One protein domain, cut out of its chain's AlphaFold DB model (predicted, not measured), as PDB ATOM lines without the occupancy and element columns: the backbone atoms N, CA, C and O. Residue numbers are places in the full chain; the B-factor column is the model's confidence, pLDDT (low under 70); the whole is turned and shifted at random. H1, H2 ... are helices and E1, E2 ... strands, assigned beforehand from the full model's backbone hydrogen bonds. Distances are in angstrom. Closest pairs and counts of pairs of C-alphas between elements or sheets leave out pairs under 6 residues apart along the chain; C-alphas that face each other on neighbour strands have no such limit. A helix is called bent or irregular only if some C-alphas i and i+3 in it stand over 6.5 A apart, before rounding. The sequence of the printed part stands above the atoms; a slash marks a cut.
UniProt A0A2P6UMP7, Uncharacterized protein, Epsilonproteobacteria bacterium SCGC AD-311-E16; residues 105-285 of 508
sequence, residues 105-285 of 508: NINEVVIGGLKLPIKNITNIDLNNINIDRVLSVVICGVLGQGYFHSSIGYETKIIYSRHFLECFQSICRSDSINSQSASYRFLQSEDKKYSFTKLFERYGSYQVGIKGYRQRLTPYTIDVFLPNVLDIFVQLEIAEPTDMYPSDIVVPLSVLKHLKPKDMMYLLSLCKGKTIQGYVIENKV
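What this domain is: This is residues 105 to 285 of the 508 residues of an uncharacterized protein of Epsilonproteobacteria bacterium SCGC AD-311-E16 (UniProt A0A2P6UMP7). Three crossing helices make the core, with H1 between the long H2 and H5, and three small sheets sit round it. Sheet E3 E5 E4 lies at the last-residue end of H2, sheet E6 E8 E7 has H7 standing on it, and hairpin E1 E2 lies near the last-residue end of H1, with E1 close to residues 137 to 142. The printed part has 181 residues, with seven named helices and eight named strands in the order E1 E2 H1 H2 E3 H3 H4 E4 E5 H5 E6 H6 H7 E7 E8. The sheets are antiparallel, the class is mixed, helices and strands, and the whole is compact, with a radius of gyration of the C-alphas of 16.8 A and spans of 47 by 42 by 28 A.

Where its parts are: E1, residues 108 to 111, begins at C-alpha 108 (18.953, 115.218, 9.965), and E2 is 114 to 117. H1 is 131 to 143, 18.1 A long; H2, 154 to 174, is 30.1 A long. E3 is 176 to 178, H3 182 to 190, H4 195 to 199, E4 200 to 202, and E5 212 to 217, 15.9 A. H5, 219 to 234, is 21.9 A long and only just irregular, with C-alphas 223 and 226 6.8 A apart. E6 is 249 to 251, H6 253 to 256, H7 261 to 268, E7 271 to 274, and E8 279 to 281, ending at C-alpha 281 (17.648, 96.746, -9.352).

How they stand to each other: The hub H2 touches H1 (closest C-alphas Ser 136 and Arg 162, 5.0 A), H3 (His 163 and Ser 183, 4.7 A) and H7 (Cys 172 and Lys 262, 4.6 A). H1 touches H5 at a steep tilt of 59 degrees, closest at Ile 139 and Val 229, 6.1 A. H4 and H5 only just touch, with 3 pairs of C-alphas within 8 A. H2 stands at the level of sheet E3 E5 E4, 0.8 A. N 177 and O 213 are 3.0 A apart, N 201 and O 216 3.0 A. H7 stands up from sheet E6 E8 E7, height 10.7 A; N 251 and O 279 are 2.8 A apart, N 272 and O 280 2.9 A. In hairpin E1 E2, N 109 and O 116 are 2.7 A apart. H6 is close to but not clearly touching H7. Every O i to N i+4 pair is within hydrogen-bond range in H1, H2, H3, H4 and H7; in H5 9 of 12 are, and H6 is too short for one.

The domain as a whole: The C-alphas of Val 208 and Ile 276 are the farthest apart, 50.4 A. The printed part has no cut. The links E2 to H1 and H5 to E6 are long. Mean pLDDT of the printed part is 77.0, with 43 residues under 70, among them 105 to 124 and 204 to 212.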
ATOM      1  N   ASN A 105      16.579 115.478  14.462       39.91
ATOM      2  CA  ASN A 105      15.287 115.091  13.900       39.91
ATOM      3  C   ASN A 105      15.494 113.919  12.928       39.91
ATOM      4  O   ASN A 105      16.568 113.786  12.347       39.91
ATOM      5  N   ILE A 106      14.460 113.101  12.696       39.56
ATOM      6  CA  ILE A 106      14.485 111.971  11.739       39.56
ATOM      7  C   ILE A 106      14.989 112.364  10.339       39.56
ATOM      8  O   ILE A 106      15.456 111.527   9.581       39.56
ATOM      9  N   ASN A 107      14.933 113.659  10.029       42.41
ATOM     10  CA  ASN A 107      15.358 114.252   8.778       42.41
ATOM     11  C   ASN A 107      16.745 114.902   8.867       42.41
ATOM     12  O   ASN A 107      16.967 115.798   8.073       42.41
ATOM     13  N   GLU A 108      17.642 114.559   9.803       45.81
ATOM     14  CA  GLU A 108      18.953 115.218   9.965       45.81
ATOM     15  C   GLU A 108      20.128 114.220  10.152       45.81
ATOM     16  O   GLU A 108      20.084 113.356  11.023       45.81
ATOM     17  N   VAL A 109      21.219 114.367   9.388       45.44
ATOM     18  CA  VAL A 109      22.542 113.743   9.603       45.44
ATOM     19  C   VAL A 109      23.431 114.714  10.377       45.44
ATOM     20  O   VAL A 109      23.530 115.870   9.991       45.44
ATOM     21  N   VAL A 110      24.104 114.283  11.450       44.31
ATOM     22  CA  VAL A 110      24.949 115.188  12.254       44.31
ATOM     23  C   VAL A 110      26.435 115.045  11.925       44.31
ATOM     24  O   VAL A 110      27.051 114.144  12.459       44.31
ATOM     25  N   ILE A 111      27.054 115.927  11.139       42.47
ATOM     26  CA  ILE A 111      28.505 115.860  10.848       42.47
ATOM     27  C   ILE A 111      29.254 116.869  11.716       42.47
ATOM     28  O   ILE A 111      28.949 118.050  11.635       42.47
ATOM     29  N   GLY A 112      30.177 116.449  12.589       39.94
ATOM     30  CA  GLY A 112      30.949 117.397  13.414       39.94
ATOM     31  C   GLY A 112      30.069 118.402  14.184       39.94
ATOM     32  O   GLY A 112      30.299 119.606  14.148       39.94
ATOM     33  N   GLY A 113      28.952 117.945  14.767       44.28
ATOM     34  CA  GLY A 113      27.976 118.813  15.447       44.28
ATOM     35  C   GLY A 113      27.026 119.611  14.531       44.28
ATOM     36  O   GLY A 113      26.122 120.287  15.030       44.28
ATOM     37  N   LEU A 114      27.165 119.523  13.205       40.59
ATOM     38  CA  LEU A 114      26.254 120.107  12.215       40.59
ATOM     39  C   LEU A 114      25.073 119.186  11.943       40.59
ATOM     40  O   LEU A 114      25.251 118.143  11.335       40.59
ATOM     41  N   LYS A 115      23.857 119.601  12.290       50.88
ATOM     42  CA  LYS A 115      22.623 118.938  11.847       50.88
ATOM     43  C   LYS A 115      22.338 119.293  10.383       50.88
ATOM     44  O   LYS A 115      21.966 120.427  10.093       50.88
ATOM     45  N   LEU A 116      22.538 118.350   9.473       48.88
ATOM     46  CA  LEU A 116      22.281 118.478   8.040       48.88
ATOM     47  C   LEU A 116      20.973 117.793   7.679       48.88
ATOM     48  O   LEU A 116      20.864 116.596   7.915       48.88
ATOM     49  N   PRO A 117      20.004 118.472   7.061       49.06
ATOM     50  CA  PRO A 117      18.777 117.813   6.663       49.06
ATOM     51  C   PRO A 117      19.053 116.667   5.670       49.06
ATOM     52  O   PRO A 117      19.661 116.900   4.630       49.06
ATOM     53  N   ILE A 118      18.572 115.448   5.934       51.16
ATOM     54  CA  ILE A 118      18.596 114.318   4.988       51.16
ATOM     55  C   ILE A 118      17.868 114.693   3.687       51.16
ATOM     56  O   ILE A 118      18.288 114.288   2.609       51.16
ATOM     57  N   LYS A 119      16.848 115.560   3.777       47.34
ATOM     58  CA  LYS A 119      16.128 116.132   2.627       47.34
ATOM     59  C   LYS A 119      17.000 116.975   1.686       47.34
ATOM     60  O   LYS A 119      16.574 117.244   0.574       47.34
ATOM     61  N   ASN A 120      18.195 117.385   2.114       48.53
ATOM     62  CA  ASN A 120      19.124 118.171   1.296       48.53
ATOM     63  C   ASN A 120      20.228 117.302   0.663       48.53
ATOM     64  O   ASN A 120      21.155 117.844   0.047       48.53
ATOM     65  N   ILE A 121      20.163 115.973   0.834       58.22
ATOM     66  CA  ILE A 121      21.050 115.040   0.141       58.22
ATOM     67  C   ILE A 121      20.447 114.770  -1.231       58.22
ATOM     68  O   ILE A 121      19.498 113.998  -1.371       58.22
ATOM     69  N   THR A 122      21.007 115.449  -2.224       60.47
ATOM     70  CA  THR A 122      20.508 115.431  -3.596       60.47
ATOM     71  C   THR A 122      21.495 114.747  -4.525       60.47
ATOM     72  O   THR A 122      22.705 114.776  -4.282       60.47
ATOM     73  N   ASN A 123      20.970 114.121  -5.579       64.44
ATOM     74  CA  ASN A 123      21.753 113.534  -6.663       64.44
ATOM     75  C   ASN A 123      22.791 112.483  -6.202       64.44
ATOM     76  O   ASN A 123      23.974 112.559  -6.540       64.44
ATOM     77  N   ILE A 124      22.363 111.511  -5.385       68.06
ATOM     78  CA  ILE A 124      23.222 110.391  -4.969       68.06
ATOM     79  C   ILE A 124      23.470 109.489  -6.180       68.06
ATOM     80  O   ILE A 124      22.584 108.745  -6.593       68.06
ATOM     81  N   ASP A 125      24.687 109.534  -6.708       73.38
ATOM     82  CA  ASP A 125      25.121 108.685  -7.813       73.38
ATOM     83  C   ASP A 125      25.639 107.333  -7.304       73.38
ATOM     84  O   ASP A 125      26.749 107.221  -6.777       73.38
ATOM     85  N   LEU A 126      24.832 106.283  -7.462       75.88
ATOM     86  CA  LEU A 126      25.181 104.936  -7.002       75.88
ATOM     87  C   LEU A 126      26.259 104.253  -7.857       75.88
ATOM     88  O   LEU A 126      26.778 103.218  -7.442       75.88
ATOM     89  N   ASN A 127      26.663 104.838  -8.989       70.88
ATOM     90  CA  ASN A 127      27.851 104.375  -9.712       70.88
ATOM     91  C   ASN A 127      29.138 104.654  -8.928       70.88
ATOM     92  O   ASN A 127      30.109 103.903  -9.024       70.88
ATOM     93  N   ASN A 128      29.136 105.729  -8.140       66.06
ATOM     94  CA  ASN A 128      30.279 106.180  -7.353       66.06
ATOM     95  C   ASN A 128      30.126 105.840  -5.860       66.06
ATOM     96  O   ASN A 128      31.119 105.634  -5.158       66.06
ATOM     97  N   ILE A 129      28.883 105.712  -5.382       68.12
ATOM     98  CA  ILE A 129      28.561 105.505  -3.968       68.12
ATOM     99  C   ILE A 129      27.946 104.130  -3.742       68.12
ATOM    100  O   ILE A 129      26.833 103.843  -4.168       68.12
ATOM    101  N   ASN A 130      28.632 103.295  -2.959       77.94
ATOM    102  CA  ASN A 130      28.084 102.008  -2.546       77.94
ATOM    103  C   ASN A 130      26.811 102.201  -1.694       77.94
ATOM    104  O   ASN A 130      26.832 102.895  -0.674       77.94
ATOM    105  N   ILE A 131      25.720 101.534  -2.073       81.75
ATOM    106  CA  ILE A 131      24.421 101.635  -1.401       81.75
ATOM    107  C   ILE A 131      24.445 101.228   0.083       81.75
ATOM    108  O   ILE A 131      23.716 101.805   0.890       81.75
ATOM    109  N   ASP A 132      25.331 100.320   0.496       81.19
ATOM    110  CA  ASP A 132      25.506  99.956   1.907       81.19
ATOM    111  C   ASP A 132      25.984 101.156   2.738       81.19
ATOM    112  O   ASP A 132      25.618 101.301   3.908       81.19
ATOM    113  N   ARG A 133      26.762 102.068   2.138       77.56
ATOM    114  CA  ARG A 133      27.170 103.320   2.793       77.56
ATOM    115  C   ARG A 133      25.972 104.240   2.995       77.56
ATOM    116  O   ARG A 133      25.788 104.764   4.092       77.56
ATOM    117  N   VAL A 134      25.128 104.379   1.975       79.19
ATOM    118  CA  VAL A 134      23.879 105.152   2.049       79.19
ATOM    119  C   VAL A 134      22.981 104.607   3.161       79.19
ATOM    120  O   VAL A 134      22.584 105.345   4.064       79.19
ATOM    121  N   LEU A 135      22.736 103.295   3.159       82.19
ATOM    122  CA  LEU A 135      21.919 102.618   4.166       82.19
ATOM    123  C   LEU A 135      22.504 102.755   5.576       82.19
ATOM    124  O   LEU A 135      21.751 102.959   6.525       82.19
ATOM    125  N   SER A 136      23.831 102.710   5.728       81.19
ATOM    126  CA  SER A 136      24.492 102.902   7.025       81.19
ATOM    127  C   SER A 136      24.244 104.298   7.607       81.19
ATOM    128  O   SER A 136      24.031 104.422   8.813       81.19
ATOM    129  N   VAL A 137      24.228 105.349   6.775       75.88
ATOM    130  CA  VAL A 137      23.910 106.723   7.218       75.88
ATOM    131  C   VAL A 137      22.452 106.833   7.638       75.88
ATOM    132  O   VAL A 137      22.157 107.384   8.698       75.88
ATOM    133  N   VAL A 138      21.540 106.265   6.847       79.44
ATOM    134  CA  VAL A 138      20.109 106.248   7.176       79.44
ATOM    135  C   VAL A 138      19.866 105.519   8.501       79.44
ATOM    136  O   VAL A 138      19.203 106.049   9.391       79.44
ATOM    137  N   ILE A 139      20.470 104.340   8.675       82.75
ATOM    138  CA  ILE A 139      20.421 103.565   9.921       82.75
ATOM    139  C   ILE A 139      20.987 104.375  11.089       82.75
ATOM    140  O   ILE A 139      20.379 104.398  12.158       82.75
ATOM    141  N   CYS A 140      22.104 105.080  10.893       81.00
ATOM    142  CA  CYS A 140      22.677 105.949  11.918       81.00
ATOM    143  C   CYS A 140      21.706 107.052  12.349       81.00
ATOM    144  O   CYS A 140      21.609 107.344  13.544       81.00
ATOM    145  N   GLY A 141      20.969 107.643  11.404       72.94
ATOM    146  CA  GLY A 141      19.931 108.635  11.685       72.94
ATOM    147  C   GLY A 141      18.817 108.076  12.574       72.94
ATOM    148  O   GLY A 141      18.473 108.681  13.589       72.94
ATOM    149  N   VAL A 142      18.309 106.878  12.256       79.38
ATOM    150  CA  VAL A 142      17.251 106.220  13.049       79.38
ATOM    151  C   VAL A 142      17.763 105.790  14.426       79.38
ATOM    152  O   VAL A 142      17.124 106.066  15.442       79.38
ATOM    153  N   LEU A 143      18.950 105.179  14.503       78.00
ATOM    154  CA  LEU A 143      19.582 104.810  15.778       78.00
ATOM    155  C   LEU A 143      19.916 106.047  16.640       78.00
ATOM    156  O   LEU A 143      19.907 105.991  17.875       78.00
ATOM    157  N   GLY A 144      20.138 107.203  16.012       73.19
ATOM    158  CA  GLY A 144      20.300 108.500  16.672       73.19
ATOM    159  C   GLY A 144      19.174 108.864  17.645       73.19
ATOM    160  O   GLY A 144      19.418 109.594  18.606       73.19
ATOM    161  N   GLN A 145      17.977 108.295  17.476       70.06
ATOM    162  CA  GLN A 145      16.771 108.587  18.263       70.06
ATOM    163  C   GLN A 145      16.716 107.861  19.618       70.06
ATOM    164  O   GLN A 145      15.658 107.457  20.093       70.06
ATOM    165  N   GLY A 146      17.868 107.692  20.263       67.88
ATOM    166  CA  GLY A 146      17.956 107.168  21.627       67.88
ATOM    167  C   GLY A 146      18.641 105.810  21.768       67.88
ATOM    168  O   GLY A 146      18.866 105.390  22.908       67.88
ATOM    169  N   TYR A 147      19.053 105.173  20.666       72.25
ATOM    170  CA  TYR A 147      19.806 103.912  20.688       72.25
ATOM    171  C   TYR A 147      21.281 104.121  21.014       72.25
ATOM    172  O   TYR A 147      21.912 103.276  21.647       72.25
ATOM    173  N   PHE A 148      21.836 105.276  20.663       70.81
ATOM    174  CA  PHE A 148      23.183 105.622  21.094       70.81
ATOM    175  C   PHE A 148      23.194 106.203  22.504       70.81
ATOM    176  O   PHE A 148      22.321 106.986  22.899       70.81
ATOM    177  N   HIS A 149      24.199 105.818  23.289       67.88
ATOM    178  CA  HIS A 149      24.520 106.541  24.512       67.88
ATOM    179  C   HIS A 149      24.965 107.964  24.144       67.88
ATOM    180  O   HIS A 149      25.620 108.165  23.119       67.88
ATOM    181  N   SER A 150      24.589 108.960  24.949       66.38
ATOM    182  CA  SER A 150      24.856 110.378  24.654       66.38
ATOM    183  C   SER A 150      26.351 110.685  24.527       66.38
ATOM    184  O   SER A 150      26.724 111.586  23.787       66.38
ATOM    185  N   SER A 151      27.195 109.897  25.196       65.50
ATOM    186  CA  SER A 151      28.657 110.008  25.156       65.50
ATOM    187  C   SER A 151      29.322 109.376  23.925       65.50
ATOM    188  O   SER A 151      30.537 109.470  23.803       65.50
ATOM    189  N   ILE A 152      28.585 108.666  23.062       68.75
ATOM    190  CA  ILE A 152      29.173 108.063  21.856       68.75
ATOM    191  C   ILE A 152      29.348 109.170  20.809       68.75
ATOM    192  O   ILE A 152      28.371 109.818  20.409       68.75
ATOM    193  N   GLY A 153      30.594 109.371  20.374       65.44
ATOM    194  CA  GLY A 153      30.953 110.303  19.307       65.44
ATOM    195  C   GLY A 153      30.305 109.926  17.975       65.44
ATOM    196  O   GLY A 153      29.946 108.773  17.745       65.44
ATOM    197  N   TYR A 154      30.110 110.902  17.090       61.91
ATOM    198  CA  TYR A 154      29.404 110.678  15.825       61.91
ATOM    199  C   TYR A 154      30.102 109.665  14.906       61.91
ATOM    200  O   TYR A 154      29.439 108.779  14.371       61.91
ATOM    201  N   GLU A 155      31.426 109.729  14.780       64.00
ATOM    202  CA  GLU A 155      32.204 108.754  14.002       64.00
ATOM    203  C   GLU A 155      31.951 107.326  14.482       64.00
ATOM    204  O   GLU A 155      31.625 106.440  13.690       64.00
ATOM    205  N   THR A 156      31.983 107.114  15.800       72.19
ATOM    206  CA  THR A 156      31.663 105.821  16.406       72.19
ATOM    207  C   THR A 156      30.224 105.397  16.104       72.19
ATOM    208  O   THR A 156      29.985 104.213  15.890       72.19
ATOM    209  N   LYS A 157      29.258 106.328  16.015       75.00
ATOM    210  CA  LYS A 157      27.869 106.022  15.613       75.00
ATOM    211  C   LYS A 157      27.772 105.559  14.159       75.00
ATOM    212  O   LYS A 157      27.031 104.617  13.880       75.00
ATOM    213  N   ILE A 158      28.521 106.172  13.242       71.25
ATOM    214  CA  ILE A 158      28.560 105.761  11.829       71.25
ATOM    215  C   ILE A 158      29.220 104.387  11.686       71.25
ATOM    216  O   ILE A 158      28.658 103.506  11.031       71.25
ATOM    217  N   ILE A 159      30.354 104.166  12.358       76.44
ATOM    218  CA  ILE A 159      31.040 102.864  12.395       76.44
ATOM    219  C   ILE A 159      30.116 101.792  12.989       76.44
ATOM    220  O   ILE A 159      29.942 100.725  12.399       76.44
ATOM    221  N   TYR A 160      29.450 102.095  14.107       84.31
ATOM    222  CA  TYR A 160      28.455 101.210  14.711       84.31
ATOM    223  C   TYR A 160      27.331 100.883  13.728       84.31
ATOM    224  O   TYR A 160      26.980  99.720  13.574       84.31
ATOM    225  N   SER A 161      26.785 101.879  13.032       83.06
ATOM    226  CA  SER A 161      25.671 101.692  12.092       83.06
ATOM    227  C   SER A 161      26.057 100.833  10.891       83.06
ATOM    228  O   SER A 161      25.252 100.025  10.433       83.06
ATOM    229  N   ARG A 162      27.308 100.936  10.429       84.81
ATOM    230  CA  ARG A 162      27.862 100.039   9.412       84.81
ATOM    231  C   ARG A 162      27.951  98.601   9.920       84.81
ATOM    232  O   ARG A 162      27.451  97.690   9.265       84.81
ATOM    233  N   HIS A 163      28.545  98.380  11.094       87.06
ATOM    234  CA  HIS A 163      28.612  97.035  11.675       87.06
ATOM    235  C   HIS A 163      27.213  96.469  11.952       87.06
ATOM    236  O   HIS A 163      26.972  95.281  11.730       87.06
ATOM    237  N   PHE A 164      26.275  97.323  12.374       88.12
ATOM    238  CA  PHE A 164      24.868  96.981  12.545       88.12
ATOM    239  C   PHE A 164      24.247  96.525  11.225       88.12
ATOM    240  O   PHE A 164      23.635  95.461  11.202       88.12
ATOM    241  N   LEU A 165      24.434  97.274  10.132       87.62
ATOM    242  CA  LEU A 165      23.937  96.906   8.805       87.62
ATOM    243  C   LEU A 165      24.492  95.548   8.354       87.62
ATOM    244  O   LEU A 165      23.727  94.699   7.904       87.62
ATOM    245  N   GLU A 166      25.790  95.302   8.531       87.94
ATOM    246  CA  GLU A 166      26.411  94.020   8.171       87.94
ATOM    247  C   GLU A 166      25.805  92.846   8.968       87.94
ATOM    248  O   GLU A 166      25.479  91.792   8.410       87.94
ATOM    249  N   CYS A 167      25.587  93.027  10.275       88.00
ATOM    250  CA  CYS A 167      24.891  92.045  11.106       88.00
ATOM    251  C   CYS A 167      23.423  91.869  10.687       88.00
ATOM    252  O   CYS A 167      22.964  90.733  10.561       88.00
ATOM    253  N   PHE A 168      22.710  92.964  10.412       88.25
ATOM    254  CA  PHE A 168      21.324  92.964   9.940       88.25
ATOM    255  C   PHE A 168      21.182  92.170   8.634       88.25
ATOM    256  O   PHE A 168      20.315  91.301   8.519       88.25
ATOM    257  N   GLN A 169      22.077  92.403   7.671       86.62
ATOM    258  CA  GLN A 169      22.131  91.679   6.402       86.62
ATOM    259  C   GLN A 169      22.436  90.187   6.612       86.62
ATOM    260  O   GLN A 169      21.798  89.343   5.983       86.62
ATOM    261  N   SER A 170      23.363  89.837   7.513       85.19
ATOM    262  CA  SER A 170      23.667  88.436   7.855       85.19
ATOM    263  C   SER A 170      22.461  87.711   8.455       85.19
ATOM    264  O   SER A 170      22.161  86.580   8.068       85.19
ATOM    265  N   ILE A 171      21.734  88.363   9.367       85.50
ATOM    266  CA  ILE A 171      20.495  87.827   9.949       85.50
ATOM    267  C   ILE A 171      19.447  87.644   8.859       85.50
ATOM    268  O   ILE A 171      18.922  86.550   8.706       85.50
ATOM    269  N   CYS A 172      19.201  88.667   8.045       82.62
ATOM    270  CA  CYS A 172      18.244  88.577   6.948       82.62
ATOM    271  C   CYS A 172      18.576  87.434   5.974       82.62
ATOM    272  O   CYS A 172      17.681  86.740   5.495       82.62
ATOM    273  N   ARG A 173      19.858  87.196   5.675       79.25
ATOM    274  CA  ARG A 173      20.273  86.147   4.732       79.25
ATOM    275  C   ARG A 173      20.141  84.741   5.317       79.25
ATOM    276  O   ARG A 173      19.599  83.869   4.633       79.25
ATOM    277  N   SER A 174      20.620  84.523   6.542       77.12
ATOM    278  CA  SER A 174      20.849  83.176   7.091       77.12
ATOM    279  C   SER A 174      20.330  82.937   8.512       77.12
ATOM    280  O   SER A 174      20.709  81.931   9.119       77.12
ATOM    281  N   ASP A 175      19.543  83.855   9.074       80.62
ATOM    282  CA  ASP A 175      19.055  83.859  10.465       80.62
ATOM    283  C   ASP A 175      20.156  83.597  11.509       80.62
ATOM    284  O   ASP A 175      19.939  83.057  12.600       80.62
ATOM    285  N   SER A 176      21.398  83.907  11.145       81.88
ATOM    286  CA  SER A 176      22.569  83.569  11.934       81.88
ATOM    287  C   SER A 176      23.697  84.554  11.705       81.88
ATOM    288  O   SER A 176      23.895  85.078  10.606       81.88
ATOM    289  N   ILE A 177      24.444  84.784  12.781       81.12
ATOM    290  CA  ILE A 177      25.658  85.588  12.787       81.12
ATOM    291  C   ILE A 177      26.796  84.728  13.313       81.12
ATOM    292  O   ILE A 177      26.687  84.092  14.367       81.12
ATOM    293  N   ASN A 178      27.911  84.728  12.586       81.44
ATOM    294  CA  ASN A 178      29.126  84.064  13.029       81.44
ATOM    295  C   ASN A 178      29.657  84.741  14.304       81.44
ATOM    296  O   ASN A 178      29.891  85.946  14.310       81.44
ATOM    297  N   SER A 179      29.900  83.976  15.370       77.81
ATOM    298  CA  SER A 179      30.395  84.525  16.646       77.81
ATOM    299  C   SER A 179      31.812  85.113  16.553       77.81
ATOM    300  O   SER A 179      32.261  85.831  17.445       77.81
ATOM    301  N   GLN A 180      32.529  84.802  15.474       79.50
ATOM    302  CA  GLN A 180      33.839  85.348  15.132       79.50
ATOM    303  C   GLN A 180      33.751  86.560  14.191       79.50
ATOM    304  O   GLN A 180      34.791  87.101  13.827       79.50
ATOM    305  N   SER A 181      32.549  86.978  13.774       83.12
ATOM    306  CA  SER A 181      32.377  88.178  12.953       83.12
ATOM    307  C   SER A 181      32.927  89.398  13.693       83.12
ATOM    308  O   SER A 181      32.552  89.649  14.841       83.12
ATOM    309  N   ALA A 182      33.810  90.149  13.028       84.56
ATOM    310  CA  ALA A 182      34.368  91.388  13.564       84.56
ATOM    311  C   ALA A 182      33.252  92.382  13.908       84.56
ATOM    312  O   ALA A 182      33.235  92.928  15.005       84.56
ATOM    313  N   SER A 183      32.266  92.516  13.021       86.94
ATOM    314  CA  SER A 183      31.119  93.411  13.187       86.94
ATOM    315  C   SER A 183      30.250  93.011  14.367       86.94
ATOM    316  O   SER A 183      29.889  93.852  15.182       86.94
ATOM    317  N   TYR A 184      30.005  91.713  14.539       85.06
ATOM    318  CA  TYR A 184      29.258  91.238  15.697       85.06
ATOM    319  C   TYR A 184      29.987  91.511  17.014       85.06
ATOM    320  O   TYR A 184      29.382  91.988  17.968       85.06
ATOM    321  N   ARG A 185      31.297  91.249  17.065       83.50
ATOM    322  CA  ARG A 185      32.116  91.517  18.254       83.50
ATOM    323  C   ARG A 185      32.195  92.999  18.583       83.50
ATOM    324  O   ARG A 185      32.086  93.348  19.752       83.50
ATOM    325  N   PHE A 186      32.345  93.839  17.562       85.12
ATOM    326  CA  PHE A 186      32.345  95.288  17.709       85.12
ATOM    327  C   PHE A 186      31.030  95.775  18.324       85.12
ATOM    328  O   PHE A 186      31.034  96.513  19.303       85.12
ATOM    329  N   LEU A 187      29.888  95.309  17.807       84.56
ATOM    330  CA  LEU A 187      28.591  95.664  18.384       84.56
ATOM    331  C   LEU A 187      28.477  95.170  19.829       84.56
ATOM    332  O   LEU A 187      28.001  95.910  20.676       84.56
ATOM    333  N   GLN A 188      28.960  93.967  20.146       80.00
ATOM    334  CA  GLN A 188      28.946  93.468  21.524       80.00
ATOM    335  C   GLN A 188      29.796  94.305  22.492       80.00
ATOM    336  O   GLN A 188      29.418  94.418  23.656       80.00
ATOM    337  N   SER A 189      30.924  94.873  22.050       79.31
ATOM    338  CA  SER A 189      31.764  95.723  22.906       79.31
ATOM    339  C   SER A 189      31.223  97.148  23.047       79.31
ATOM    340  O   SER A 189      31.330  97.734  24.122       79.31
ATOM    341  N   GLU A 190      30.621  97.694  21.988       77.25
ATOM    342  CA  GLU A 190      30.181  99.096  21.941       77.25
ATOM    343  C   GLU A 190      28.701  99.315  22.295       77.25
ATOM    344  O   GLU A 190      28.291 100.446  22.576       77.25
ATOM    345  N   ASP A 191      27.870  98.268  22.320       72.50
ATOM    346  CA  ASP A 191      26.428  98.369  22.577       72.50
ATOM    347  C   ASP A 191      26.076  98.568  24.064       72.50
ATOM    348  O   ASP A 191      25.418  97.753  24.711       72.50
ATOM    349  N   LYS A 192      26.476  99.718  24.614       67.44
ATOM    350  CA  LYS A 192      26.251 100.104  26.020       67.44
ATOM    351  C   LYS A 192      24.774 100.301  26.391       67.44
ATOM    352  O   LYS A 192      24.457 100.422  27.571       67.44
ATOM    353  N   LYS A 193      23.871 100.376  25.405       62.88
ATOM    354  CA  LYS A 193      22.423 100.600  25.588       62.88
ATOM    355  C   LYS A 193      21.553  99.391  25.239       62.88
ATOM    356  O   LYS A 193      20.325  99.519  25.286       62.88
ATOM    357  N   TYR A 194      22.158  98.243  24.926       67.62
ATOM    358  CA  TYR A 194      21.432  97.036  24.521       67.62
ATOM    359  C   TYR A 194      20.564  97.264  23.266       67.62
ATOM    360  O   TYR A 194      19.509  96.658  23.091       67.62
ATOM    361  N   SER A 195      20.975  98.186  22.397       68.25
ATOM    362  CA  SER A 195      20.281  98.528  21.156       68.25
ATOM    363  C   SER A 195      20.257  97.350  20.191       68.25
ATOM    364  O   SER A 195      19.245  97.098  19.542       68.25
ATOM    365  N   PHE A 196      21.331  96.565  20.168       75.44
ATOM    366  CA  PHE A 196      21.412  95.339  19.397       75.44
ATOM    367  C   PHE A 196      20.420  94.290  19.912       75.44
ATOM    368  O   PHE A 196      19.713  93.684  19.114       75.44
ATOM    369  N   THR A 197      20.299  94.099  21.230       74.25
ATOM    370  CA  THR A 197      19.372  93.100  21.797       74.25
ATOM    371  C   THR A 197      17.908  93.552  21.806       74.25
ATOM    372  O   THR A 197      17.013  92.716  21.896       74.25
ATOM    373  N   LYS A 198      17.638  94.858  21.679       79.56
ATOM    374  CA  LYS A 198      16.289  95.388  21.410       79.56
ATOM    375  C   LYS A 198      15.832  95.103  19.980       79.56
ATOM    376  O   LYS A 198      14.647  94.860  19.751       79.56
ATOM    377  N   LEU A 199      16.762  95.159  19.027       85.06
ATOM    378  CA  LEU A 199      16.452  95.026  17.605       85.06
ATOM    379  C   LEU A 199      16.577  93.579  17.097       85.06
ATOM    380  O   LEU A 199      15.882  93.170  16.161       85.06
ATOM    381  N   PHE A 200      17.405  92.773  17.752       87.19
ATOM    382  CA  PHE A 200      17.598  91.368  17.434       87.19
ATOM    383  C   PHE A 200      17.463  90.517  18.681       87.19
ATOM    384  O   PHE A 200      18.060  90.804  19.717       87.19
ATOM    385  N   GLU A 201      16.750  89.406  18.557       86.31
ATOM    386  CA  GLU A 201      16.675  88.419  19.625       86.31
ATOM    387  C   GLU A 201      17.355  87.117  19.220       86.31
ATOM    388  O   GLU A 201      17.239  86.622  18.092       86.31
ATOM    389  N   ARG A 202      18.086  86.540  20.173       84.62
ATOM    390  CA  ARG A 202      18.684  85.219  20.023       84.62
ATOM    391  C   ARG A 202      17.598  84.165  20.198       84.62
ATOM    392  O   ARG A 202      16.853  84.204  21.171       84.62
ATOM    393  N   TYR A 203      17.558  83.182  19.306       78.62
ATOM    394  CA  TYR A 203      16.582  82.096  19.382       78.62
ATOM    395  C   TYR A 203      17.215  80.741  19.057       78.62
ATOM    396  O   TYR A 203      18.267  80.654  18.429       78.62
ATOM    397  N   GLY A 204      16.567  79.661  19.497       68.75
ATOM    398  CA  GLY A 204      17.077  78.298  19.340       68.75
ATOM    399  C   GLY A 204      18.228  77.944  20.292       68.75
ATOM    400  O   GLY A 204      18.791  78.787  20.992       68.75
ATOM    401  N   SER A 205      18.571  76.657  20.340       58.62
ATOM    402  CA  SER A 205      19.663  76.142  21.170       58.62
ATOM    403  C   SER A 205      21.028  76.325  20.497       58.62
ATOM    404  O   SER A 205      21.156  76.278  19.272       58.62
ATOM    405  N   TYR A 206      22.073  76.532  21.306       54.53
ATOM    406  CA  TYR A 206      23.458  76.488  20.835       54.53
ATOM    407  C   TYR A 206      23.749  75.097  20.262       54.53
ATOM    408  O   TYR A 206      23.627  74.097  20.968       54.53
ATOM    409  N   GLN A 207      24.114  75.023  18.981       51.59
ATOM    410  CA  GLN A 207      24.472  73.761  18.338       51.59
ATOM    411  C   GLN A 207      25.993  73.632  18.283       51.59
ATOM    412  O   GLN A 207      26.673  74.409  17.611       51.59
ATOM    413  N   VAL A 208      26.524  72.634  18.992       42.22
ATOM    414  CA  VAL A 208      27.958  72.327  19.021       42.22
ATOM    415  C   VAL A 208      28.455  72.093  17.588       42.22
ATOM    416  O   VAL A 208      27.992  71.198  16.882       42.22
ATOM    417  N   GLY A 209      29.398  72.926  17.141       49.81
ATOM    418  CA  GLY A 209      29.989  72.854  15.803       49.81
ATOM    419  C   GLY A 209      29.338  73.741  14.733       49.81
ATOM    420  O   GLY A 209      29.795  73.700  13.591       49.81
ATOM    421  N   ILE A 210      28.333  74.554  15.084       54.06
ATOM    422  CA  ILE A 210      27.905  75.713  14.287       54.06
ATOM    423  C   ILE A 210      28.586  76.951  14.876       54.06
ATOM    424  O   ILE A 210      28.352  77.311  16.026       54.06
ATOM    425  N   LYS A 211      29.459  77.604  14.098       55.53
ATOM    426  CA  LYS A 211      30.225  78.793  14.524       55.53
ATOM    427  C   LYS A 211      29.359  80.066  14.580       55.53
ATOM    428  O   LYS A 211      29.798  81.111  14.121       55.53
ATOM    429  N   GLY A 212      28.121  80.015  15.072       64.25
ATOM    430  CA  GLY A 212      27.234  81.179  15.028       64.25
ATOM    431  C   GLY A 212      26.044  81.127  15.973       64.25
ATOM    432  O   GLY A 212      25.580  80.056  16.363       64.25
ATOM    433  N   TYR A 213      25.555  82.310  16.336       73.31
ATOM    434  CA  TYR A 213      24.318  82.486  17.086       73.31
ATOM    435  C   TYR A 213      23.162  82.637  16.106       73.31
ATOM    436  O   TYR A 213      23.253  83.427  15.168       73.31
ATOM    437  N   ARG A 214      22.078  81.892  16.329       82.38
ATOM    438  CA  ARG A 214      20.822  82.118  15.613       82.38
ATOM    439  C   ARG A 214      20.139  83.353  16.179       82.38
ATOM    440  O   ARG A 214      19.970  83.462  17.397       82.38
ATOM    441  N   GLN A 215      19.793  84.277  15.299       85.88
ATOM    442  CA  GLN A 215      19.171  85.546  15.650       85.88
ATOM    443  C   GLN A 215      18.063  85.865  14.663       85.88
ATOM    444  O   GLN A 215      18.173  85.536  13.485       85.88
ATOM    445  N   ARG A 216      17.000  86.491  15.156       86.31
ATOM    446  CA  ARG A 216      15.882  86.961  14.342       86.31
ATOM    447  C   ARG A 216      15.564  88.407  14.685       86.31
ATOM    448  O   ARG A 216      15.921  88.891  15.760       86.31
ATOM    449  N   LEU A 217      14.897  89.082  13.757       88.44
ATOM    450  CA  LEU A 217      14.386  90.430  13.972       88.44
ATOM    451  C   LEU A 217      13.284  90.388  15.037       88.44
ATOM    452  O   LEU A 217      12.432  89.498  15.000       88.44
ATOM    453  N   THR A 218      13.299  91.333  15.974       88.88
ATOM    454  CA  THR A 218      12.185  91.502  16.919       88.88
ATOM    455  C   THR A 218      10.968  92.109  16.205       88.88
ATOM    456  O   THR A 218      11.142  92.773  15.178       88.88
ATOM    457  N   PRO A 219       9.736  91.946  16.734       89.19
ATOM    458  CA  PRO A 219       8.557  92.627  16.190       89.19
ATOM    459  C   PRO A 219       8.765  94.140  16.090       89.19
ATOM    460  O   PRO A 219       8.509  94.733  15.055       89.19
ATOM    461  N   TYR A 220       9.380  94.746  17.108       86.44
ATOM    462  CA  TYR A 220       9.722  96.167  17.091       86.44
ATOM    463  C   TYR A 220      10.619  96.552  15.900       86.44
ATOM    464  O   TYR A 220      10.419  97.596  15.276       86.44
ATOM    465  N   THR A 221      11.600  95.715  15.551       87.88
ATOM    466  CA  THR A 221      12.449  95.976  14.382       87.88
ATOM    467  C   THR A 221      11.650  95.993  13.089       87.88
ATOM    468  O   THR A 221      11.889  96.842  12.234       87.88
ATOM    469  N   ILE A 222      10.703  95.066  12.956       86.75
ATOM    470  CA  ILE A 222       9.867  94.920  11.765       86.75
ATOM    471  C   ILE A 222       8.836  96.049  11.681       86.75
ATOM    472  O   ILE A 222       8.690  96.648  10.621       86.75
ATOM    473  N   ASP A 223       8.173  96.361  12.792       85.50
ATOM    474  CA  ASP A 223       6.982  97.212  12.814       85.50
ATOM    475  C   ASP A 223       7.299  98.697  13.032       85.50
ATOM    476  O   ASP A 223       6.475  99.554  12.724       85.50
ATOM    477  N   VAL A 224       8.483  99.027  13.568       85.19
ATOM    478  CA  VAL A 224       8.852 100.411  13.923       85.19
ATOM    479  C   VAL A 224      10.183 100.825  13.309       85.19
ATOM    480  O   VAL A 224      10.258 101.826  12.598       85.19
ATOM    481  N   PHE A 225      11.254 100.071  13.568       86.12
ATOM    482  CA  PHE A 225      12.597 100.486  13.153       86.12
ATOM    483  C   PHE A 225      12.755 100.517  11.628       86.12
ATOM    484  O   PHE A 225      13.198 101.524  11.077       86.12
ATOM    485  N   LEU A 226      12.390  99.433  10.936       86.31
ATOM    486  CA  LEU A 226      12.537  99.345   9.483       86.31
ATOM    487  C   LEU A 226      11.645 100.326   8.718       86.31
ATOM    488  O   LEU A 226      12.175 100.968   7.812       86.31
ATOM    489  N   PRO A 227      10.359 100.520   9.069       85.25
ATOM    490  CA  PRO A 227       9.545 101.569   8.462       85.25
ATOM    491  C   PRO A 227      10.198 102.951   8.552       85.25
ATOM    492  O   PRO A 227      10.282 103.636   7.539       85.25
ATOM    493  N   ASN A 228      10.777 103.313   9.703       81.94
ATOM    494  CA  ASN A 228      11.490 104.585   9.858       81.94
ATOM    495  C   ASN A 228      12.745 104.673   8.974       81.94
ATOM    496  O   ASN A 228      13.004 105.716   8.375       81.94
ATOM    497  N   VAL A 229      13.522 103.588   8.867       83.25
ATOM    498  CA  VAL A 229      14.673 103.518   7.945       83.25
ATOM    499  C   VAL A 229      14.206 103.736   6.505       83.25
ATOM    500  O   VAL A 229      14.809 104.517   5.773       83.25
ATOM    501  N   LEU A 230      13.114 103.089   6.099       84.50
ATOM    502  CA  LEU A 230      12.581 103.207   4.745       84.50
ATOM    503  C   LEU A 230      12.007 104.583   4.461       84.50
ATOM    504  O   LEU A 230      12.259 105.112   3.387       84.50
ATOM    505  N   ASP A 231      11.280 105.178   5.402       81.25
ATOM    506  CA  ASP A 231      10.700 106.510   5.245       81.25
ATOM    507  C   ASP A 231      11.768 107.570   4.995       81.25
ATOM    508  O   ASP A 231      11.564 108.464   4.175       81.25
ATOM    509  N   ILE A 232      12.922 107.449   5.650       76.75
ATOM    510  CA  ILE A 232      14.079 108.297   5.372       76.75
ATOM    511  C   ILE A 232      14.687 107.943   4.012       76.75
ATOM    512  O   ILE A 232      14.935 108.831   3.199       76.75
ATOM    513  N   PHE A 233      14.925 106.656   3.747       81.19
ATOM    514  CA  PHE A 233      15.578 106.205   2.518       81.19
ATOM    515  C   PHE A 233      14.805 106.610   1.252       81.19
ATOM    516  O   PHE A 233      15.413 107.027   0.269       81.19
ATOM    517  N   VAL A 234      13.467 106.557   1.267       82.00
ATOM    518  CA  VAL A 234      12.637 106.939   0.107       82.00
ATOM    519  C   VAL A 234      12.634 108.433  -0.191       82.00
ATOM    520  O   VAL A 234      12.388 108.817  -1.338       82.00
ATOM    521  N   GLN A 235      12.931 109.259   0.816       77.75
ATOM    522  CA  GLN A 235      13.074 110.710   0.679       77.75
ATOM    523  C   GLN A 235      14.417 111.117   0.066       77.75
ATOM    524  O   GLN A 235      14.567 112.274  -0.314       77.75
ATOM    525  N   LEU A 236      15.380 110.195  -0.040       76.62
ATOM    526  CA  LEU A 236      16.645 110.469  -0.708       76.62
ATOM    527  C   LEU A 236      16.426 110.646  -2.215       76.62
ATOM    528  O   LEU A 236      15.749 109.844  -2.875       76.62
ATOM    529  N   GLU A 237      17.051 111.679  -2.770       78.31
ATOM    530  CA  GLU A 237      17.161 111.864  -4.212       78.31
ATOM    531  C   GLU A 237      18.353 111.048  -4.718       78.31
ATOM    532  O   GLU A 237      19.516 111.454  -4.641       78.31
ATOM    533  N   ILE A 238      18.042 109.851  -5.201       82.38
ATOM    534  CA  ILE A 238      18.995 108.973  -5.872       82.38
ATOM    535  C   ILE A 238      18.971 109.303  -7.361       82.38
ATOM    536  O   ILE A 238      17.888 109.438  -7.931       82.38
ATOM    537  N   ALA A 239      20.153 109.444  -7.959       82.44
ATOM    538  CA  ALA A 239      20.296 109.716  -9.378       82.44
ATOM    539  C   ALA A 239      19.664 108.597 -10.221       82.44
ATOM    540  O   ALA A 239      19.596 107.428  -9.810       82.44
ATOM    541  N   GLU A 240      19.217 108.960 -11.421       87.12
ATOM    542  CA  GLU A 240      18.857 107.960 -12.417       87.12
ATOM    543  C   GLU A 240      20.103 107.142 -12.788       87.12
ATOM    544  O   GLU A 240      21.203 107.697 -12.884       87.12
ATOM    545  N   PRO A 241      19.964 105.818 -12.962       87.62
ATOM    546  CA  PRO A 241      21.089 104.987 -13.361       87.62
ATOM    547  C   PRO A 241      21.560 105.381 -14.766       87.62
ATOM    548  O   PRO A 241      20.754 105.613 -15.666       87.62
ATOM    549  N   THR A 242      22.875 105.405 -14.973       83.94
ATOM    550  CA  THR A 242      23.485 105.708 -16.281       83.94
ATOM    551  C   THR A 242      23.204 104.640 -17.333       83.94
ATOM    552  O   THR A 242      23.217 104.921 -18.528       83.94
ATOM    553  N   ASP A 243      22.966 103.408 -16.890       86.00
ATOM    554  CA  ASP A 243      22.707 102.248 -17.723       86.00
ATOM    555  C   ASP A 243      21.531 101.441 -17.155       86.00
ATOM    556  O   ASP A 243      21.560 100.940 -16.027       86.00
ATOM    557  N   MET A 244      20.479 101.302 -17.960       87.44
ATOM    558  CA  MET A 244      19.338 100.440 -17.667       87.44
ATOM    559  C   MET A 244      19.276  99.323 -18.689       87.44
ATOM    560  O   MET A 244      19.193  99.575 -19.894       87.44
ATOM    561  N   TYR A 245      19.273  98.087 -18.204       86.81
ATOM    562  CA  TYR A 245      19.050  96.931 -19.050       86.81
ATOM    563  C   TYR A 245      17.572  96.557 -19.033       86.81
ATOM    564  O   TYR A 245      16.928  96.624 -17.986       86.81
ATOM    565  N   PRO A 246      17.020  96.074 -20.156       83.75
ATOM    566  CA  PRO A 246      15.634  95.619 -20.190       83.75
ATOM    567  C   PRO A 246      15.324  94.487 -19.188       83.75
ATOM    568  O   PRO A 246      14.173  94.287 -18.824       83.75
ATOM    569  N   SER A 247      16.346  93.748 -18.740       83.44
ATOM    570  CA  SER A 247      16.246  92.684 -17.735       83.44
ATOM    571  C   SER A 247      16.279  93.167 -16.281       83.44
ATOM    572  O   SER A 247      16.139  92.330 -15.383       83.44
ATOM    573  N   ASP A 248      16.552  94.454 -16.047       90.56
ATOM    574  CA  ASP A 248      16.588  95.036 -14.706       90.56
ATOM    575  C   ASP A 248      15.184  95.092 -14.105       90.56
ATOM    576  O   ASP A 248      14.178  95.263 -14.796       90.56
ATOM    577  N   ILE A 249      15.118  94.942 -12.786       92.00
ATOM    578  CA  ILE A 249      13.849  94.893 -12.062       92.00
ATOM    579  C   ILE A 249      13.567  96.282 -11.507       92.00
ATOM    580  O   ILE A 249      14.365  96.826 -10.744       92.00
ATOM    581  N   VAL A 250      12.408  96.843 -11.837       92.75
ATOM    582  CA  VAL A 250      11.936  98.088 -11.223       92.75
ATOM    583  C   VAL A 250      11.106  97.742  -9.993       92.75
ATOM    584  O   VAL A 250      10.121  97.017 -10.088       92.75
ATOM    585  N   VAL A 251      11.503  98.261  -8.832       94.75
ATOM    586  CA  VAL A 251      10.772  98.113  -7.568       94.75
ATOM    587  C   VAL A 251      10.020  99.412  -7.278       94.75
ATOM    588  O   VAL A 251      10.653 100.405  -6.893       94.75
ATOM    589  N   PRO A 252       8.682  99.441  -7.428       93.19
ATOM    590  CA  PRO A 252       7.898 100.627  -7.118       93.19
ATOM    591  C   PRO A 252       8.029 101.016  -5.644       93.19
ATOM    592  O   PRO A 252       8.050 100.159  -4.755       93.19
ATOM    593  N   LEU A 253       8.048 102.321  -5.360       87.56
ATOM    594  CA  LEU A 253       8.120 102.825  -3.980       87.56
ATOM    595  C   LEU A 253       6.935 102.345  -3.132       87.56
ATOM    596  O   LEU A 253       7.102 102.062  -1.945       87.56
ATOM    597  N   SER A 254       5.755 102.230  -3.749       89.31
ATOM    598  CA  SER A 254       4.550 101.689  -3.117       89.31
ATOM    599  C   SER A 254       4.729 100.235  -2.686       89.31
ATOM    600  O   SER A 254       4.219  99.847  -1.644       89.31
ATOM    601  N   VAL A 255       5.491  99.440  -3.438       92.12
ATOM    602  CA  VAL A 255       5.730  98.021  -3.150       92.12
ATOM    603  C   VAL A 255       6.816  97.840  -2.092       92.12
ATOM    604  O   VAL A 255       6.684  96.967  -1.234       92.12
ATOM    605  N   LEU A 256       7.865  98.673  -2.112       88.31
ATOM    606  CA  LEU A 256       9.062  98.520  -1.276       88.31
ATOM    607  C   LEU A 256       8.740  98.348   0.220       88.31
ATOM    608  O   LEU A 256       9.317  97.481   0.873       88.31
ATOM    609  N   LYS A 257       7.782  99.120   0.752       84.44
ATOM    610  CA  LYS A 257       7.379  99.081   2.174       84.44
ATOM    611  C   LYS A 257       6.607  97.819   2.575       84.44
ATOM    612  O   LYS A 257       6.458  97.544   3.760       84.44
ATOM    613  N   HIS A 258       6.112  97.054   1.605       88.81
ATOM    614  CA  HIS A 258       5.337  95.828   1.823       88.81
ATOM    615  C   HIS A 258       6.156  94.553   1.585       88.81
ATOM    616  O   HIS A 258       5.630  93.434   1.677       88.81
ATOM    617  N   LEU A 259       7.442  94.705   1.263       90.75
ATOM    618  CA  LEU A 259       8.356  93.589   1.081       90.75
ATOM    619  C   LEU A 259       8.840  93.051   2.425       90.75
ATOM    620  O   LEU A 259       8.949  93.765   3.422       90.75
ATOM    621  N   LYS A 260       9.178  91.761   2.448       89.56
ATOM    622  CA  LYS A 260       9.828  91.168   3.620       89.56
ATOM    623  C   LYS A 260      11.187  91.841   3.831       89.56
ATOM    624  O   LYS A 260      11.910  92.002   2.846       89.56
ATOM    625  N   PRO A 261      11.602  92.122   5.084       86.88
ATOM    626  CA  PRO A 261      12.881  92.774   5.375       86.88
ATOM    627  C   PRO A 261      14.079  92.155   4.650       86.88
ATOM    628  O   PRO A 261      14.921  92.865   4.108       86.88
ATOM    629  N   LYS A 262      14.115  90.819   4.583       86.62
ATOM    630  CA  LYS A 262      15.148  90.067   3.867       86.62
ATOM    631  C   LYS A 262      15.229  90.427   2.386       86.62
ATOM    632  O   LYS A 262      16.309  90.754   1.900       86.62
ATOM    633  N   ASP A 263      14.103  90.325   1.690       91.12
ATOM    634  CA  ASP A 263      14.043  90.519   0.244       91.12
ATOM    635  C   ASP A 263      14.292  91.990  -0.092       91.12
ATOM    636  O   ASP A 263      15.059  92.298  -0.995       91.12
ATOM    637  N   MET A 264      13.719  92.893   0.703       90.62
ATOM    638  CA  MET A 264      13.911  94.334   0.589       90.62
ATOM    639  C   MET A 264      15.383  94.738   0.687       90.62
ATOM    640  O   MET A 264      15.887  95.415  -0.203       90.62
ATOM    641  N   MET A 265      16.097  94.307   1.733       85.19
ATOM    642  CA  MET A 265      17.520  94.638   1.871       85.19
ATOM    643  C   MET A 265      18.362  94.057   0.749       85.19
ATOM    644  O   MET A 265      19.320  94.688   0.312       85.19
ATOM    645  N   TYR A 266      18.029  92.847   0.300       86.31
ATOM    646  CA  TYR A 266      18.731  92.228  -0.812       86.31
ATOM    647  C   TYR A 266      18.527  93.019  -2.109       86.31
ATOM    648  O   TYR A 266      19.512  93.348  -2.766       86.31
ATOM    649  N   LEU A 267      17.287  93.402  -2.431       90.88
ATOM    650  CA  LEU A 267      16.979  94.241  -3.590       90.88
ATOM    651  C   LEU A 267      17.692  95.593  -3.496       90.88
ATOM    652  O   LEU A 267      18.410  95.959  -4.418       90.88
ATOM    653  N   LEU A 268      17.584  96.296  -2.362       88.31
ATOM    654  CA  LEU A 268      18.261  97.581  -2.172       88.31
ATOM    655  C   LEU A 268      19.784  97.461  -2.289       88.31
ATOM    656  O   LEU A 268      20.402  98.353  -2.850       88.31
ATOM    657  N   SER A 269      20.394  96.352  -1.852       83.81
ATOM    658  CA  SER A 269      21.843  96.133  -2.015       83.81
ATOM    659  C   SER A 269      22.307  96.008  -3.474       83.81
ATOM    660  O   SER A 269      23.500  96.095  -3.743       83.81
ATOM    661  N   LEU A 270      21.370  95.815  -4.407       87.62
ATOM    662  CA  LEU A 270      21.592  95.720  -5.852       87.62
ATOM    663  C   LEU A 270      20.993  96.919  -6.610       87.62
ATOM    664  O   LEU A 270      20.859  96.887  -7.832       87.62
ATOM    665  N   CYS A 271      20.585  97.965  -5.888       90.94
ATOM    666  CA  CYS A 271      20.033  99.178  -6.472       90.94
ATOM    667  C   CYS A 271      21.121  99.950  -7.227       90.94
ATOM    668  O   CYS A 271      22.150 100.293  -6.645       90.94
ATOM    669  N   LYS A 272      20.859 100.275  -8.494       90.56
ATOM    670  CA  LYS A 272      21.740 101.091  -9.347       90.56
ATOM    671  C   LYS A 272      21.303 102.545  -9.466       90.56
ATOM    672  O   LYS A 272      22.092 103.397  -9.851       90.56
ATOM    673  N   GLY A 273      20.047 102.834  -9.156       90.12
ATOM    674  CA  GLY A 273      19.504 104.181  -9.247       90.12
ATOM    675  C   GLY A 273      18.003 104.202  -9.009       90.12
ATOM    676  O   GLY A 273      17.399 103.191  -8.638       90.12
ATOM    677  N   LYS A 274      17.393 105.364  -9.223       91.19
ATOM    678  CA  LYS A 274      15.953 105.572  -9.046       91.19
ATOM    679  C   LYS A 274      15.399 106.333 -10.241       91.19
ATOM    680  O   LYS A 274      15.914 107.390 -10.569       91.19
ATOM    681  N   THR A 275      14.346 105.806 -10.851       90.94
ATOM    682  CA  THR A 275      13.554 106.490 -11.882       90.94
ATOM    683  C   THR A 275      12.220 106.950 -11.298       90.94
ATOM    684  O   THR A 275      11.894 106.673 -10.138       90.94
ATOM    685  N   ILE A 276      11.393 107.608 -12.117       88.56
ATOM    686  CA  ILE A 276      10.019 107.966 -11.736       88.56
ATOM    687  C   ILE A 276       9.149 106.741 -11.396       88.56
ATOM    688  O   ILE A 276       8.234 106.845 -10.582       88.56
ATOM    689  N   GLN A 277       9.436 105.574 -11.980       89.62
ATOM    690  CA  GLN A 277       8.686 104.337 -11.735       89.62
ATOM    691  C   GLN A 277       9.127 103.616 -10.454       89.62
ATOM    692  O   GLN A 277       8.330 102.890  -9.858       89.62
ATOM    693  N   GLY A 278      10.372 103.799 -10.009       92.38
ATOM    694  CA  GLY A 278      10.865 103.152  -8.800       92.38
ATOM    695  C   GLY A 278      12.379 103.009  -8.725       92.38
ATOM    696  O   GLY A 278      13.128 103.648  -9.458       92.38
ATOM    697  N   TYR A 279      12.831 102.152  -7.813       93.44
ATOM    698  CA  TYR A 279      14.241 101.785  -7.704       93.44
ATOM    699  C   TYR A 279      14.603 100.755  -8.768       93.44
ATOM    700  O   TYR A 279      13.899  99.758  -8.920       93.44
ATOM    701  N   VAL A 280      15.705 100.982  -9.478       94.06
ATOM    702  CA  VAL A 280      16.199 100.077 -10.521       94.06
ATOM    703  C   VAL A 280      17.197  99.112  -9.901       94.06
ATOM    704  O   VAL A 280      18.232  99.529  -9.376       94.06
ATOM    705  N   ILE A 281      16.868  97.826  -9.945       93.12
ATOM    706  CA  ILE A 281      17.648  96.746  -9.352       93.12
ATOM    707  C   ILE A 281      18.357  95.977 -10.458       93.12
ATOM    708  O   ILE A 281      17.708  95.428 -11.351       93.12
ATOM    709  N   GLU A 282      19.684  95.901 -10.357       90.12
ATOM    710  CA  GLU A 282      20.503  95.124 -11.282       90.12
ATOM    711  C   GLU A 282      20.116  93.650 -11.208       90.12
ATOM    712  O   GLU A 282      20.313  92.988 -10.180       90.12
ATOM    713  N   ASN A 283      19.620  93.092 -12.309       86.44
ATOM    714  CA  ASN A 283      19.349  91.662 -12.362       86.44
ATOM    715  C   ASN A 283      20.611  90.875 -12.725       86.44
ATOM    716  O   ASN A 283      20.766  90.356 -13.832       86.44
ATOM    717  N   LYS A 284      21.533  90.775 -11.767       77.06
ATOM    718  CA  LYS A 284      22.785  90.051 -11.970       77.06
ATOM    719  C   LYS A 284      22.534  88.548 -12.078       77.06
ATOM    720  O   LYS A 284      22.298  87.861 -11.081       77.06
ATOM    721  N   VAL A 285      22.625  88.030 -13.297       73.19
ATOM    722  CA  VAL A 285      22.600  86.592 -13.566       73.19
ATOM    723  C   VAL A 285      23.946  85.986 -13.173       73.19
ATOM    724  O   VAL A 285      24.985  86.309 -13.742       73.19
TER     725      VAL A 285